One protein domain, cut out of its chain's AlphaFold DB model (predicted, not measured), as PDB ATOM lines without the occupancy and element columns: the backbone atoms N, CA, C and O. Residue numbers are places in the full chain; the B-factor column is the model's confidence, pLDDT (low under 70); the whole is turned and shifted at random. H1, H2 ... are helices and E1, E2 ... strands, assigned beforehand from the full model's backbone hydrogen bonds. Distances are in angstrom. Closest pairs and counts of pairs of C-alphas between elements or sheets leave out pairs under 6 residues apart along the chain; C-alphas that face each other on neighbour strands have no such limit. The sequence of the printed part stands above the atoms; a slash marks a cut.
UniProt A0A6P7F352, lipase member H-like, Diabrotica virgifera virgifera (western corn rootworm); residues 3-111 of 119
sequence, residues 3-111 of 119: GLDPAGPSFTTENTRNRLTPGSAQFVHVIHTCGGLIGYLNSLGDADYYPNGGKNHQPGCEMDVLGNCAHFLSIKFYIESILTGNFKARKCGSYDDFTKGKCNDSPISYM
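Overview. This is residues 3 to 111 of the 119 residues of the protein "lipase member H-like" of Diabrotica virgifera virgifera (western corn rootworm) (UniProt A0A6P7F352). There is little regular structure: long loops make most of this domain, with a small sheet, E1 and E2, near its middle, the long helix H1 beside E1, and a second small sheet, E3 and E4, farther out. The 109 printed residues include E1, E2, H1, E3, H2, E4 in that order, a mixed class with only 34 residues in named elements. The whole is compact, radius of gyration of the C-alphas 13.8 A, spanning 36 by 36 by 29 A.

Arrangement. Start at residues 3 to 4, paired parallel with residues 30 to 31 of E1, residues 29 to 31. E2, residues 47 to 49, is its parallel neighbour; N 30 and O 47 are 2.9 A apart. Look next at H1, residues 68 to 84: its Ser 74 and Ile 31 of E1 have the closest C-alphas, 5.9 A. E3, residues 88 to 90, and E4, residues 108 to 110, are antiparallel; N 89 to O 109 is 2.8 A. H2, residues 95 to 99, is apart from H1; 10 of 13 O i to N i+4 pairs are within hydrogen-bond range in H1, every one in H2.

Along the chain. Find C-alpha 29 at (78.438, -32.406, 22.456), where E1 begins. H1 runs 24.6 A from C-alpha 68 to C-alpha 84; E4 ends at C-alpha 110, at (68.232, -29.346, 20.025).

Size, cuts and confidence. The printed part has no cut; links E1 to E2 and E2 to H1 are long. No printed residue is under 70 in pLDDT.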
ATOM      1  N   GLY A   3      81.055 -30.792  26.534       96.94
ATOM      2  CA  GLY A   3      82.005 -29.693  26.668       96.94
ATOM      3  C   GLY A   3      81.271 -28.358  26.761       96.94
ATOM      4  O   GLY A   3      80.559 -27.979  25.834       96.94
ATOM      5  N   LEU A   4      81.443 -27.641  27.868       97.94
ATOM      6  CA  LEU A   4      80.868 -26.311  28.076       97.94
ATOM      7  C   LEU A   4      81.981 -25.278  27.919       97.94
ATOM      8  O   LEU A   4      82.854 -25.191  28.775       97.94
ATOM      9  N   ASP A   5      81.972 -24.597  26.776       98.31
ATOM     10  CA  ASP A   5      82.983 -23.651  26.297       98.31
ATOM     11  C   ASP A   5      84.428 -24.090  26.602       98.31
ATOM     12  O   ASP A   5      85.125 -23.425  27.364       98.31
ATOM     13  N   PRO A   6      84.895 -25.235  26.054       97.81
ATOM     14  CA  PRO A   6      86.200 -25.798  26.397       97.81
ATOM     15  C   PRO A   6      87.321 -24.770  26.250       97.81
ATOM     16  O   PRO A   6      87.323 -24.001  25.293       97.81
ATOM     17  N   ALA A   7      88.292 -24.775  27.163       96.62
ATOM     18  CA  ALA A   7      89.384 -23.807  27.137       96.62
ATOM     19  C   ALA A   7      90.152 -23.844  25.802       96.62
ATOM     20  O   ALA A   7      90.560 -24.901  25.319       96.62
ATOM     21  N   GLY A   8      90.364 -22.667  25.218       94.56
ATOM     22  CA  GLY A   8      91.190 -22.470  24.029       94.56
ATOM     23  C   GLY A   8      92.691 -22.447  24.340       94.56
ATOM     24  O   GLY A   8      93.443 -23.231  23.749       94.56
ATOM     25  N   PRO A   9      93.153 -21.571  25.256       92.44
ATOM     26  CA  PRO A   9      94.571 -21.421  25.568       92.44
ATOM     27  C   PRO A   9      95.229 -22.756  25.924       92.44
ATOM     28  O   PRO A   9      94.721 -23.502  26.753       92.44
ATOM     29  N   SER A  10      96.380 -23.046  25.316       90.19
ATOM     30  CA  SER A  10      97.139 -24.308  25.456       90.19
ATOM     31  C   SER A  10      96.541 -25.553  24.780       90.19
ATOM     32  O   SER A  10      97.204 -26.590  24.749       90.19
ATOM     33  N   PHE A  11      95.347 -25.469  24.181       91.44
ATOM     34  CA  PHE A  11      94.680 -26.608  23.527       91.44
ATOM     35  C   PHE A  11      94.522 -26.444  22.002       91.44
ATOM     36  O   PHE A  11      94.096 -27.374  21.315       91.44
ATOM     37  N   THR A  12      94.921 -25.297  21.441       86.56
ATOM     38  CA  THR A  12      94.910 -24.987  19.991       86.56
ATOM     39  C   THR A  12      96.091 -25.551  19.204       86.56
ATOM     40  O   THR A  12      96.159 -25.357  17.993       86.56
ATOM     41  N   THR A  13      97.005 -26.270  19.856       82.56
ATOM     42  CA  THR A  13      98.157 -26.894  19.188       82.56
ATOM     43  C   THR A  13      97.736 -28.046  18.269       82.56
ATOM     44  O   THR A  13      96.634 -28.584  18.400       82.56
ATOM     45  N   GLU A  14      98.628 -28.475  17.372       80.62
ATOM     46  CA  GLU A  14      98.394 -29.656  16.524       80.62
ATOM     47  C   GLU A  14      98.308 -30.963  17.326       80.62
ATOM     48  O   GLU A  14      97.666 -31.920  16.894       80.62
ATOM     49  N   ASN A  15      98.920 -31.013  18.513       82.81
ATOM     50  CA  ASN A  15      98.777 -32.161  19.394       82.81
ATOM     51  C   ASN A  15      97.372 -32.174  20.001       82.81
ATOM     52  O   ASN A  15      97.045 -31.356  20.856       82.81
ATOM     53  N   THR A  16      96.552 -33.127  19.572       86.12
ATOM     54  CA  THR A  16      95.166 -33.265  20.034       86.12
ATOM     55  C   THR A  16      95.011 -34.184  21.244       86.12
ATOM     56  O   THR A  16      93.918 -34.277  21.795       86.12
ATOM     57  N   ARG A  17      96.081 -34.857  21.698       87.50
ATOM     58  CA  ARG A  17      96.000 -35.854  22.785       87.50
ATOM     59  C   ARG A  17      95.575 -35.267  24.129       87.50
ATOM     60  O   ARG A  17      95.127 -36.007  24.994       87.50
ATOM     61  N   ASN A  18      95.759 -33.966  24.322       87.75
ATOM     62  CA  ASN A  18      95.455 -33.263  25.563       87.75
ATOM     63  C   ASN A  18      94.135 -32.482  25.515       87.75
ATOM     64  O   ASN A  18      93.844 -31.772  26.471       87.75
ATOM     65  N   ARG A  19      93.344 -32.575  24.440       91.88
ATOM     66  CA  ARG A  19      92.088 -31.825  24.306       91.88
ATOM     67  C   ARG A  19      90.901 -32.740  24.048       91.88
ATOM     68  O   ARG A  19      91.052 -33.911  23.708       91.88
ATOM     69  N   LEU A  20      89.708 -32.173  24.186       94.81
ATOM     70  CA  LEU A  20      88.471 -32.834  23.793       94.81
ATOM     71  C   LEU A  20      88.487 -33.127  22.285       94.81
ATOM     72  O   LEU A  20      88.895 -32.288  21.486       94.81
ATOM     73  N   THR A  21      88.052 -34.318  21.896       94.88
ATOM     74  CA  THR A  21      87.891 -34.709  20.488       94.88
ATOM     75  C   THR A  21      86.593 -35.497  20.333       94.88
ATOM     76  O   THR A  21      86.105 -36.020  21.339       94.88
ATOM     77  N   PRO A  22      86.067 -35.683  19.110       93.44
ATOM     78  CA  PRO A  22      84.875 -36.509  18.905       93.44
ATOM     79  C   PRO A  22      85.054 -37.943  19.444       93.44
ATOM     80  O   PRO A  22      84.158 -38.505  20.059       93.44
ATOM     81  N   GLY A  23      86.268 -38.502  19.352       93.00
ATOM     82  CA  GLY A  23      86.593 -39.838  19.872       93.00
ATOM     83  C   GLY A  23      86.746 -39.944  21.396       93.00
ATOM     84  O   GLY A  23      87.038 -41.026  21.899       93.00
ATOM     85  N   SER A  24      86.578 -38.853  22.153       93.12
ATOM     86  CA  SER A  24      86.715 -38.871  23.617       93.12
ATOM     87  C   SER A  24      85.560 -39.593  24.331       93.12
ATOM     88  O   SER A  24      85.682 -39.897  25.516       93.12
ATOM     89  N   ALA A  25      84.444 -39.859  23.648       92.94
ATOM     90  CA  ALA A  25      83.316 -40.651  24.140       92.94
ATOM     91  C   ALA A  25      82.536 -41.263  22.960       92.94
ATOM     92  O   ALA A  25      82.877 -41.030  21.810       92.94
ATOM     93  N   GLN A  26      81.455 -42.003  23.237       92.12
ATOM     94  CA  GLN A  26      80.530 -42.477  22.189       92.12
ATOM     95  C   GLN A  26      79.871 -41.335  21.400       92.12
ATOM     96  O   GLN A  26      79.493 -41.517  20.250       92.12
ATOM     97  N   PHE A  27      79.694 -40.185  22.051       91.25
ATOM     98  CA  PHE A  27      79.199 -38.955  21.451       91.25
ATOM     99  C   PHE A  27      79.679 -37.769  22.288       91.25
ATOM    100  O   PHE A  27      79.608 -37.810  23.525       91.25
ATOM    101  N   VAL A  28      80.152 -36.710  21.645       94.38
ATOM    102  CA  VAL A  28      80.674 -35.495  22.267       94.38
ATOM    103  C   VAL A  28      79.888 -34.287  21.771       94.38
ATOM    104  O   VAL A  28      79.910 -33.942  20.595       94.38
ATOM    105  N   HIS A  29      79.202 -33.627  22.698       93.38
ATOM    106  CA  HIS A  29      78.438 -32.406  22.456       93.38
ATOM    107  C   HIS A  29      79.223 -31.218  23.009       93.38
ATOM    108  O   HIS A  29      79.684 -31.289  24.150       93.38
ATOM    109  N   VAL A  30      79.360 -30.129  22.255       97.56
ATOM    110  CA  VAL A  30      80.091 -28.933  22.699       97.56
ATOM    111  C   VAL A  30      79.238 -27.682  22.530       97.56
ATOM    112  O   VAL A  30      78.574 -27.516  21.513       97.56
ATOM    113  N   ILE A  31      79.240 -26.801  23.529       98.31
ATOM    114  CA  ILE A  31      78.589 -25.488  23.472       98.31
ATOM    115  C   ILE A  31      79.679 -24.424  23.530       98.31
ATOM    116  O   ILE A  31      80.385 -24.337  24.529       98.31
ATOM    117  N   HIS A  32      79.797 -23.608  22.486       98.56
ATOM    118  CA  HIS A  32      80.759 -22.512  22.400       98.56
ATOM    119  C   HIS A  32      80.060 -21.189  22.685       98.56
ATOM    120  O   HIS A  32      79.066 -20.857  22.040       98.56
ATOM    121  N   THR A  33      80.583 -20.415  23.626       98.38
ATOM    122  CA  THR A  33      80.044 -19.094  23.983       98.38
ATOM    123  C   THR A  33      81.126 -18.029  24.103       98.38
ATOM    124  O   THR A  33      80.797 -16.849  24.056       98.38
ATOM    125  N   CYS A  34      82.404 -18.409  24.191       97.94
ATOM    126  CA  CYS A  34      83.547 -17.493  24.241       97.94
ATOM    127  C   CYS A  34      84.686 -17.942  23.304       97.94
ATOM    128  O   CYS A  34      85.874 -17.731  23.573       97.94
ATOM    129  N   GLY A  35      84.324 -18.569  22.180       97.25
ATOM    130  CA  GLY A  35      85.261 -19.090  21.193       97.25
ATOM    131  C   GLY A  35      86.183 -18.010  20.623       97.25
ATOM    132  O   GLY A  35      85.727 -16.985  20.115       97.25
ATOM    133  N   GLY A  36      87.490 -18.268  20.669       94.44
ATOM    134  CA  GLY A  36      88.528 -17.393  20.118       94.44
ATOM    135  C   GLY A  36      89.082 -16.363  21.104       94.44
ATOM    136  O   GLY A  36      89.995 -15.633  20.729       94.44
ATOM    137  N   LEU A  37      88.568 -16.323  22.339       95.38
ATOM    138  CA  LEU A  37      89.124 -15.528  23.437       95.38
ATOM    139  C   LEU A  37      89.731 -16.447  24.508       95.38
ATOM    140  O   LEU A  37      90.922 -16.747  24.448       95.38
ATOM    141  N   ILE A  38      88.916 -16.946  25.443       96.38
ATOM    142  CA  ILE A  38      89.331 -17.976  26.413       96.38
ATOM    143  C   ILE A  38      88.723 -19.349  26.105       96.38
ATOM    144  O   ILE A  38      89.271 -20.365  26.530       96.38
ATOM    145  N   GLY A  39      87.651 -19.393  25.308       97.69
ATOM    146  CA  GLY A  39      87.071 -20.615  24.766       97.69
ATOM    147  C   GLY A  39      87.719 -21.031  23.442       97.69
ATOM    148  O   GLY A  39      88.216 -20.216  22.658       97.69
ATOM    149  N   TYR A  40      87.699 -22.326  23.169       97.12
ATOM    150  CA  TYR A  40      88.151 -22.921  21.923       97.12
ATOM    151  C   TYR A  40      87.103 -22.672  20.830       97.12
ATOM    152  O   TYR A  40      85.919 -22.897  21.055       97.12
ATOM    153  N   LEU A  41      87.507 -22.181  19.655       95.69
ATOM    154  CA  LEU A  41      86.555 -21.776  18.607       95.69
ATOM    155  C   LEU A  41      86.187 -22.906  17.637       95.69
ATOM    156  O   LEU A  41      85.041 -22.999  17.208       95.69
ATOM    157  N   ASN A  42      87.160 -23.725  17.242       95.06
ATOM    158  CA  ASN A  42      86.927 -24.731  16.209       95.06
ATOM    159  C   ASN A  42      86.129 -25.916  16.769       95.06
ATOM    160  O   ASN A  42      86.078 -26.116  17.980       95.06
ATOM    161  N   SER A  43      85.542 -26.710  15.877       95.81
ATOM    162  CA  SER A  43      84.825 -27.930  16.255       95.81
ATOM    163  C   SER A  43      85.727 -28.881  17.056       95.81
ATOM    164  O   SER A  43      86.895 -29.103  16.707       95.81
ATOM    165  N   LEU A  44      85.181 -29.400  18.157       95.81
ATOM    166  CA  LEU A  44      85.818 -30.363  19.058       95.81
ATOM    167  C   LEU A  44      84.967 -31.623  19.265       95.81
ATOM    168  O   LEU A  44      85.508 -32.630  19.727       95.81
ATOM    169  N   GLY A  45      83.665 -31.573  18.975       95.06
ATOM    170  CA  GLY A  45      82.734 -32.674  19.202       95.06
ATOM    171  C   GLY A  45      82.157 -33.290  17.930       95.06
ATOM    172  O   GLY A  45      82.497 -32.925  16.809       95.06
ATOM    173  N   ASP A  46      81.246 -34.239  18.126       95.19
ATOM    174  CA  ASP A  46      80.365 -34.752  17.074       95.19
ATOM    175  C   ASP A  46      79.270 -33.733  16.719       95.19
ATOM    176  O   ASP A  46      78.769 -33.698  15.592       95.19
ATOM    177  N   ALA A  47      78.892 -32.900  17.694       94.81
ATOM    178  CA  ALA A  47      77.994 -31.774  17.504       94.81
ATOM    179  C   ALA A  47      78.452 -30.560  18.321       94.81
ATOM    180  O   ALA A  47      78.442 -30.584  19.555       94.81
ATOM    181  N   ASP A  48      78.791 -29.484  17.617       97.56
ATOM    182  CA  ASP A  48      79.207 -28.206  18.187       97.56
ATOM    183  C   ASP A  48      78.115 -27.149  17.968       97.56
ATOM    184  O   ASP A  48      77.613 -26.948  16.857       97.56
ATOM    185  N   TYR A  49      77.736 -26.470  19.047       97.81
ATOM    186  CA  TYR A  49      76.663 -25.486  19.077       97.81
ATOM    187  C   TYR A  49      77.243 -24.107  19.356       97.81
ATOM    188  O   TYR A  49      78.003 -23.918  20.304       97.81
ATOM    189  N   TYR A  50      76.843 -23.135  18.537       98.19
ATOM    190  CA  TYR A  50      77.376 -21.773  18.544       98.19
ATOM    191  C   TYR A  50      76.247 -20.754  18.775       98.19
ATOM    192  O   TYR A  50      75.898 -20.007  17.853       98.19
ATOM    193  N   PRO A  51      75.615 -20.724  19.966       97.38
ATOM    194  CA  PRO A  51      74.606 -19.719  20.291       97.38
ATOM    195  C   PRO A  51      75.163 -18.310  20.063       97.38
ATOM    196  O   PRO A  51      76.273 -17.979  20.486       97.38
ATOM    197  N   ASN A  52      74.398 -17.493  19.337       97.00
ATOM    198  CA  ASN A  52      74.777 -16.129  18.956       97.00
ATOM    199  C   ASN A  52      76.142 -16.044  18.234       97.00
ATOM    200  O   ASN A  52      76.859 -15.054  18.345       97.00
ATOM    201  N   GLY A  53      76.535 -17.104  17.519       96.94
ATOM    202  CA  GLY A  53      77.816 -17.199  16.810       96.94
ATOM    203  C   GLY A  53      78.971 -17.753  17.647       96.94
ATOM    204  O   GLY A  53      80.064 -17.934  17.116       96.94
ATOM    205  N   GLY A  54      78.735 -18.046  18.929       97.56
ATOM    206  CA  GLY A  54      79.644 -18.769  19.823       97.56
ATOM    207  C   GLY A  54      80.945 -18.053  20.191       97.56
ATOM    208  O   GLY A  54      81.890 -18.690  20.648       97.56
ATOM    209  N   LYS A  55      80.994 -16.733  19.998       96.38
ATOM    210  CA  LYS A  55      82.116 -15.858  20.374       96.38
ATOM    211  C   LYS A  55      81.769 -15.013  21.597       96.38
ATOM    212  O   LYS A  55      80.604 -14.929  21.971       96.38
ATOM    213  N   ASN A  56      82.775 -14.338  22.154       94.12
ATOM    214  CA  ASN A  56      82.693 -13.528  23.375       94.12
ATOM    215  C   ASN A  56      81.640 -12.398  23.346       94.12
ATOM    216  O   ASN A  56      81.189 -11.973  24.403       94.12
ATOM    217  N   HIS A  57      81.215 -11.923  22.171       94.31
ATOM    218  CA  HIS A  57      80.136 -10.932  22.036       94.31
ATOM    219  C   HIS A  57      78.748 -11.571  22.207       94.31
ATOM    220  O   HIS A  57      77.943 -11.615  21.276       94.31
ATOM    221  N   GLN A  58      78.483 -12.097  23.401       96.88
ATOM    222  CA  GLN A  58      77.182 -12.645  23.768       96.88
ATOM    223  C   GLN A  58      76.238 -11.534  24.259       96.88
ATOM    224  O   GLN A  58      76.695 -10.630  24.965       96.88
ATOM    225  N   PRO A  59      74.928 -11.613  23.953       96.81
ATOM    226  CA  PRO A  59      73.937 -10.699  24.520       96.81
ATOM    227  C   PRO A  59      73.980 -10.705  26.057       96.81
ATOM    228  O   PRO A  59      73.908 -11.769  26.676       96.81
ATOM    229  N   GLY A  60      74.092  -9.526  26.670       95.88
ATOM    230  CA  GLY A  60      74.222  -9.350  28.121       95.88
ATOM    231  C   GLY A  60      75.651  -9.472  28.672       95.88
ATOM    232  O   GLY A  60      75.832  -9.395  29.888       95.88
ATOM    233  N   CYS A  61      76.658  -9.664  27.813       96.38
ATOM    234  CA  CYS A  61      78.081  -9.684  28.173       96.38
ATOM    235  C   CYS A  61      78.885  -8.580  27.452       96.38
ATOM    236  O   CYS A  61      80.089  -8.711  27.260       96.38
ATOM    237  N   GLU A  62      78.255  -7.477  27.041       91.38
ATOM    238  CA  GLU A  62      78.860  -6.453  26.173       91.38
ATOM    239  C   GLU A  62      80.086  -5.763  26.796       91.38
ATOM    240  O   GLU A  62      81.002  -5.359  26.085       91.38
ATOM    241  N   MET A  63      80.119  -5.647  28.125       90.81
ATOM    242  CA  MET A  63      81.220  -5.014  28.866       90.81
ATOM    243  C   MET A  63      82.313  -6.008  29.294       90.81
ATOM    244  O   MET A  63      83.291  -5.621  29.936       90.81
ATOM    245  N   ASP A  64      82.157  -7.295  28.976       88.50
ATOM    246  CA  ASP A  64      83.059  -8.360  29.406       88.50
ATOM    247  C   ASP A  64      84.252  -8.520  28.455       88.50
ATOM    248  O   ASP A  64      84.303  -9.396  27.593       88.50
ATOM    249  N   VAL A  65      85.251  -7.659  28.644       89.81
ATOM    250  CA  VAL A  65      86.487  -7.666  27.843       89.81
ATOM    251  C   VAL A  65      87.320  -8.935  28.073       89.81
ATOM    252  O   VAL A  65      88.035  -9.374  27.175       89.81
ATOM    253  N   LEU A  66      87.235  -9.532  29.266       94.81
ATOM    254  CA  LEU A  66      88.022 -10.716  29.630       94.81
ATOM    255  C   LEU A  66      87.339 -12.038  29.248       94.81
ATOM    256  O   LEU A  66      87.987 -13.082  29.276       94.81
ATOM    257  N   GLY A  67      86.059 -12.008  28.872       96.00
ATOM    258  CA  GLY A  67      85.317 -13.181  28.413       96.00
ATOM    259  C   GLY A  67      84.752 -14.072  29.521       96.00
ATOM    260  O   GLY A  67      84.262 -15.155  29.209       96.00
ATOM    261  N   ASN A  68      84.797 -13.653  30.790       96.38
ATOM    262  CA  ASN A  68      84.311 -14.442  31.929       96.38
ATOM    263  C   ASN A  68      82.789 -14.656  31.903       96.38
ATOM    264  O   ASN A  68      82.305 -15.762  32.153       96.38
ATOM    265  N   CYS A  69      82.032 -13.601  31.599       97.50
ATOM    266  CA  CYS A  69      80.583 -13.650  31.424       97.50
ATOM    267  C   CYS A  69      80.237 -14.592  30.274       97.50
ATOM    268  O   CYS A  69      79.499 -15.558  30.476       97.50
ATOM    269  N   ALA A  70      80.826 -14.357  29.097       98.06
ATOM    270  CA  ALA A  70      80.532 -15.141  27.906       98.06
ATOM    271  C   ALA A  70      80.917 -16.619  28.082       98.06
ATOM    272  O   ALA A  70      80.150 -17.500  27.706       98.06
ATOM    273  N   HIS A  71      82.046 -16.913  28.726       98.19
ATOM    274  CA  HIS A  71      82.485 -18.282  29.018       98.19
ATOM    275  C   HIS A  71      81.503 -19.017  29.943       98.19
ATOM    276  O   HIS A  71      81.088 -20.142  29.658       98.19
ATOM    277  N   PHE A  72      81.024 -18.346  30.999       97.56
ATOM    278  CA  PHE A  72      80.055 -18.912  31.942       97.56
ATOM    279  C   PHE A  72      78.644 -19.095  31.344       97.56
ATOM    280  O   PHE A  72      77.857 -19.903  31.847       97.56
ATOM    281  N   LEU A  73      78.296 -18.388  30.259       97.31
ATOM    282  CA  LEU A  73      76.993 -18.550  29.599       97.31
ATOM    283  C   LEU A  73      76.760 -19.961  29.055       97.31
ATOM    284  O   LEU A  73      75.607 -20.386  29.002       97.31
ATOM    285  N   SER A  74      77.811 -20.713  28.717       97.62
ATOM    286  CA  SER A  74      77.684 -22.110  28.278       97.62
ATOM    287  C   SER A  74      76.940 -22.976  29.301       97.62
ATOM    288  O   SER A  74      76.058 -23.754  28.932       97.62
ATOM    289  N   ILE A  75      77.211 -22.773  30.595       97.12
ATOM    290  CA  ILE A  75      76.530 -23.452  31.705       97.12
ATOM    291  C   ILE A  75      75.062 -23.033  31.767       97.12
ATOM    292  O   ILE A  75      74.182 -23.889  31.861       97.12
ATOM    293  N   LYS A  76      74.780 -21.726  31.687       96.81
ATOM    294  CA  LYS A  76      73.405 -21.209  31.750       96.81
ATOM    295  C   LYS A  76      72.558 -21.721  30.587       96.81
ATOM    296  O   LYS A  76      71.447 -22.192  30.812       96.81
ATOM    297  N   PHE A  77      73.094 -21.682  29.368       96.81
ATOM    298  CA  PHE A  77      72.417 -22.219  28.193       96.81
ATOM    299  C   PHE A  77      72.176 -23.719  28.306       96.81
ATOM    300  O   PHE A  77      71.085 -24.174  27.977       96.81
ATOM    301  N   TYR A  78      73.149 -24.485  28.804       96.06
ATOM    302  CA  TYR A  78      72.960 -25.915  29.009       96.06
ATOM    303  C   TYR A  78      71.829 -26.213  30.003       96.06
ATOM    304  O   TYR A  78      70.920 -26.975  29.675       96.06
ATOM    305  N   ILE A  79      71.834 -25.569  31.174       95.06
ATOM    306  CA  ILE A  79      70.782 -25.744  32.187       95.06
ATOM    307  C   ILE A  79      69.410 -25.407  31.594       95.06
ATOM    308  O   ILE A  79      68.498 -26.232  31.637       95.06
ATOM    309  N   GLU A  80      69.276 -24.234  30.975       94.94
ATOM    310  CA  GLU A  80      68.004 -23.788  30.403       94.94
ATOM    311  C   GLU A  80      67.537 -24.698  29.258       94.94
ATOM    312  O   GLU A  80      66.340 -24.953  29.096       94.94
ATOM    313  N   SER A  81      68.473 -25.245  28.480       94.31
ATOM    314  CA  SER A  81      68.148 -26.166  27.393       94.31
ATOM    315  C   SER A  81      67.573 -27.495  27.874       94.31
ATOM    316  O   SER A  81      66.695 -28.041  27.206       94.31
ATOM    317  N   ILE A  82      67.984 -27.975  29.050       91.81
ATOM    318  CA  ILE A  82      67.393 -29.160  29.681       91.81
ATOM    319  C   ILE A  82      66.015 -28.838  30.257       91.81
ATOM    320  O   ILE A  82      65.099 -29.647  30.133       91.81
ATOM    321  N   LEU A  83      65.861 -27.666  30.881       92.38
ATOM    322  CA  LEU A  83      64.612 -27.275  31.538       92.38
ATOM    323  C   LEU A  83      63.486 -26.993  30.538       92.38
ATOM    324  O   LEU A  83      62.342 -27.372  30.776       92.38
ATOM    325  N   THR A  84      63.802 -26.330  29.426       92.75
ATOM    326  CA  THR A  84      62.792 -25.863  28.460       92.75
ATOM    327  C   THR A  84      62.728 -26.693  27.190       92.75
ATOM    328  O   THR A  84      61.712 -26.685  26.500       92.75
ATOM    329  N   GLY A  85      63.825 -27.355  26.826       86.19
ATOM    330  CA  GLY A  85      63.951 -28.081  25.571       86.19
ATOM    331  C   GLY A  85      63.926 -27.222  24.297       86.19
ATOM    332  O   GLY A  85      63.929 -27.772  23.199       86.19
ATOM    333  N   ASN A  86      63.929 -25.889  24.398       85.94
ATOM    334  CA  ASN A  86      63.586 -25.001  23.278       85.94
ATOM    335  C   ASN A  86      64.785 -24.430  22.501       85.94
ATOM    336  O   ASN A  86      64.631 -23.513  21.696       85.94
ATOM    337  N   PHE A  87      65.983 -24.988  22.676       94.31
ATOM    338  CA  PHE A  87      67.196 -24.497  22.010       94.31
ATOM    339  C   PHE A  87      67.401 -25.173  20.660       94.31
ATOM    340  O   PHE A  87      68.294 -26.001  20.472       94.31
ATOM    341  N   LYS A  88      66.540 -24.816  19.708       95.19
ATOM    342  CA  LYS A  88      66.612 -25.290  18.327       95.19
ATOM    343  C   LYS A  88      67.866 -24.744  17.639       95.19
ATOM    344  O   LYS A  88      68.025 -23.536  17.491       95.19
ATOM    345  N   ALA A  89      68.711 -25.642  17.156       95.62
ATOM    346  CA  ALA A  89      69.894 -25.340  16.369       95.62
ATOM    347  C   ALA A  89      69.752 -25.888  14.949       95.62
ATOM    348  O   ALA A  89      68.971 -26.802  14.677       95.62
ATOM    349  N   ARG A  90      70.517 -25.312  14.027       96.75
ATOM    350  CA  ARG A  90      70.472 -25.633  12.605       96.75
ATOM    351  C   ARG A  90      71.885 -25.869  12.114       96.75
ATOM    352  O   ARG A  90      72.750 -25.017  12.311       96.75
ATOM    353  N   LYS A  91      72.112 -27.013  11.468       97.38
ATOM    354  CA  LYS A  91      73.414 -27.315  10.875       97.38
ATOM    355  C   LYS A  91      73.709 -26.289   9.782       97.38
ATOM    356  O   LYS A  91      72.889 -26.090   8.893       97.38
ATOM    357  N   CYS A  92      74.864 -25.643   9.856       97.81
ATOM    358  CA  CYS A  92      75.264 -24.610   8.906       97.81
ATOM    359  C   CYS A  92      76.789 -24.603   8.752       97.81
ATOM    360  O   CYS A  92      77.495 -25.013   9.671       97.81
ATOM    361  N   GLY A  93      77.297 -24.148   7.602       96.44
ATOM    362  CA  GLY A  93      78.743 -24.050   7.358       96.44
ATOM    363  C   GLY A  93      79.411 -22.901   8.118       96.44
ATOM    364  O   GLY A  93      80.591 -22.972   8.444       96.44
ATOM    365  N   SER A  94      78.652 -21.848   8.427       96.94
ATOM    366  CA  SER A  94      79.117 -20.699   9.198       96.94
ATOM    367  C   SER A  94      77.948 -19.971   9.863       96.94
ATOM    368  O   SER A  94      76.789 -20.129   9.470       96.94
ATOM    369  N   TYR A  95      78.251 -19.134  10.857       97.25
ATOM    370  CA  TYR A  95      77.241 -18.266  11.467       97.25
ATOM    371  C   TYR A  95      76.726 -17.189  10.496       97.25
ATOM    372  O   TYR A  95      75.559 -16.823  10.556       97.25
ATOM    373  N   ASP A  96      77.559 -16.724   9.561       98.00
ATOM    374  CA  ASP A  96      77.150 -15.765   8.523       98.00
ATOM    375  C   ASP A  96      76.149 -16.383   7.531       98.00
ATOM    376  O   ASP A  96      75.151 -15.762   7.168       98.00
ATOM    377  N   ASP A  97      76.353 -17.642   7.137       98.31
ATOM    378  CA  ASP A  97      75.378 -18.352   6.305       98.31
ATOM    379  C   ASP A  97      74.060 -18.591   7.053       98.31
ATOM    380  O   ASP A  97      72.984 -18.526   6.448       98.31
ATOM    381  N   PHE A  98      74.135 -18.820   8.369       97.88
ATOM    382  CA  PHE A  98      72.965 -18.958   9.232       97.88
ATOM    383  C   PHE A  98      72.152 -17.663   9.299       97.88
ATOM    384  O   PHE A  98      70.948 -17.697   9.042       97.88
ATOM    385  N   THR A  99      72.787 -16.518   9.564       97.62
ATOM    386  CA  THR A  99      72.086 -15.221   9.631       97.62
ATOM    387  C   THR A  99      71.527 -14.784   8.277       97.62
ATOM    388  O   THR A  99      70.509 -14.097   8.229       97.62
ATOM    389  N   LYS A 100      72.129 -15.238   7.170       98.19
ATOM    390  CA  LYS A 100      71.625 -15.043   5.798       98.19
ATOM    391  C   LYS A 100      70.547 -16.053   5.379       98.19
ATOM    392  O   LYS A 100      70.093 -16.008   4.238       98.19
ATOM    393  N   GLY A 101      70.150 -16.979   6.256       97.75
ATOM    394  CA  GLY A 101      69.095 -17.962   5.989       97.75
ATOM    395  C   GLY A 101      69.473 -19.071   5.000       97.75
ATOM    396  O   GLY A 101      68.606 -19.833   4.575       97.75
ATOM    397  N   LYS A 102      70.755 -19.217   4.643       98.31
ATOM    398  CA  LYS A 102      71.206 -20.181   3.619       98.31
ATOM    399  C   LYS A 102      71.081 -21.646   4.039       98.31
ATOM    400  O   LYS A 102      71.162 -22.531   3.198       98.31
ATOM    401  N   CYS A 103      70.895 -21.913   5.329       97.69
ATOM    402  CA  CYS A 103      70.718 -23.262   5.862       97.69
ATOM    403  C   CYS A 103      69.287 -23.544   6.348       97.69
ATOM    404  O   CYS A 103      69.080 -24.497   7.098       97.69
ATOM    405  N   ASN A 104      68.282 -22.760   5.928       96.31
ATOM    406  CA  ASN A 104      66.885 -22.898   6.376       96.31
ATOM    407  C   ASN A 104      66.234 -24.271   6.116       96.31
ATOM    408  O   ASN A 104      65.288 -24.632   6.823       96.31
ATOM    409  N   ASP A 105      66.806 -25.079   5.227       96.88
ATOM    410  CA  ASP A 105      66.366 -26.457   4.959       96.88
ATOM    411  C   ASP A 105      67.320 -27.518   5.536       96.88
ATOM    412  O   ASP A 105      67.122 -28.718   5.373       96.88
ATOM    413  N   SER A 106      68.375 -27.093   6.235       96.81
ATOM    414  CA  SER A 106      69.343 -28.002   6.853       96.81
ATOM    415  C   SER A 106      68.771 -28.720   8.082       96.81
ATOM    416  O   SER A 106      67.870 -28.183   8.738       96.81
ATOM    417  N   PRO A 107      69.326 -29.896   8.443       96.19
ATOM    418  CA  PRO A 107      68.926 -30.630   9.634       96.19
ATOM    419  C   PRO A 107      68.941 -29.770  10.899       96.19
ATOM    420  O   PRO A 107      69.806 -28.906  11.091       96.19
ATOM    421  N   ILE A 108      67.976 -30.052  11.765       94.44
ATOM    422  CA  ILE A 108      67.800 -29.406  13.060       94.44
ATOM    423  C   ILE A 108      68.255 -30.360  14.157       94.44
ATOM    424  O   ILE A 108      68.011 -31.565  14.089       94.44
ATOM    425  N   SER A 109      68.852 -29.797  15.196       93.56
ATOM    426  CA  SER A 109      69.074 -30.467  16.472       93.56
ATOM    427  C   SER A 109      68.624 -29.560  17.615       93.56
ATOM    428  O   SER A 109      68.321 -28.385  17.409       93.56
ATOM    429  N   TYR A 110      68.549 -30.108  18.823       93.81
ATOM    430  CA  TYR A 110      68.232 -29.346  20.025       93.81
ATOM    431  C   TYR A 110      69.451 -29.371  20.940       93.81
ATOM    432  O   TYR A 110      69.912 -30.439  21.343       93.81
ATOM    433  N   MET A 111      70.002 -28.193  21.223       94.44
ATOM    434  CA  MET A 111      71.167 -28.048  22.094       94.44
ATOM    435  C   MET A 111      70.855 -28.587  23.495       94.44
ATOM    436  O   MET A 111      69.721 -28.488  23.957       94.44
TER     437      MET A 111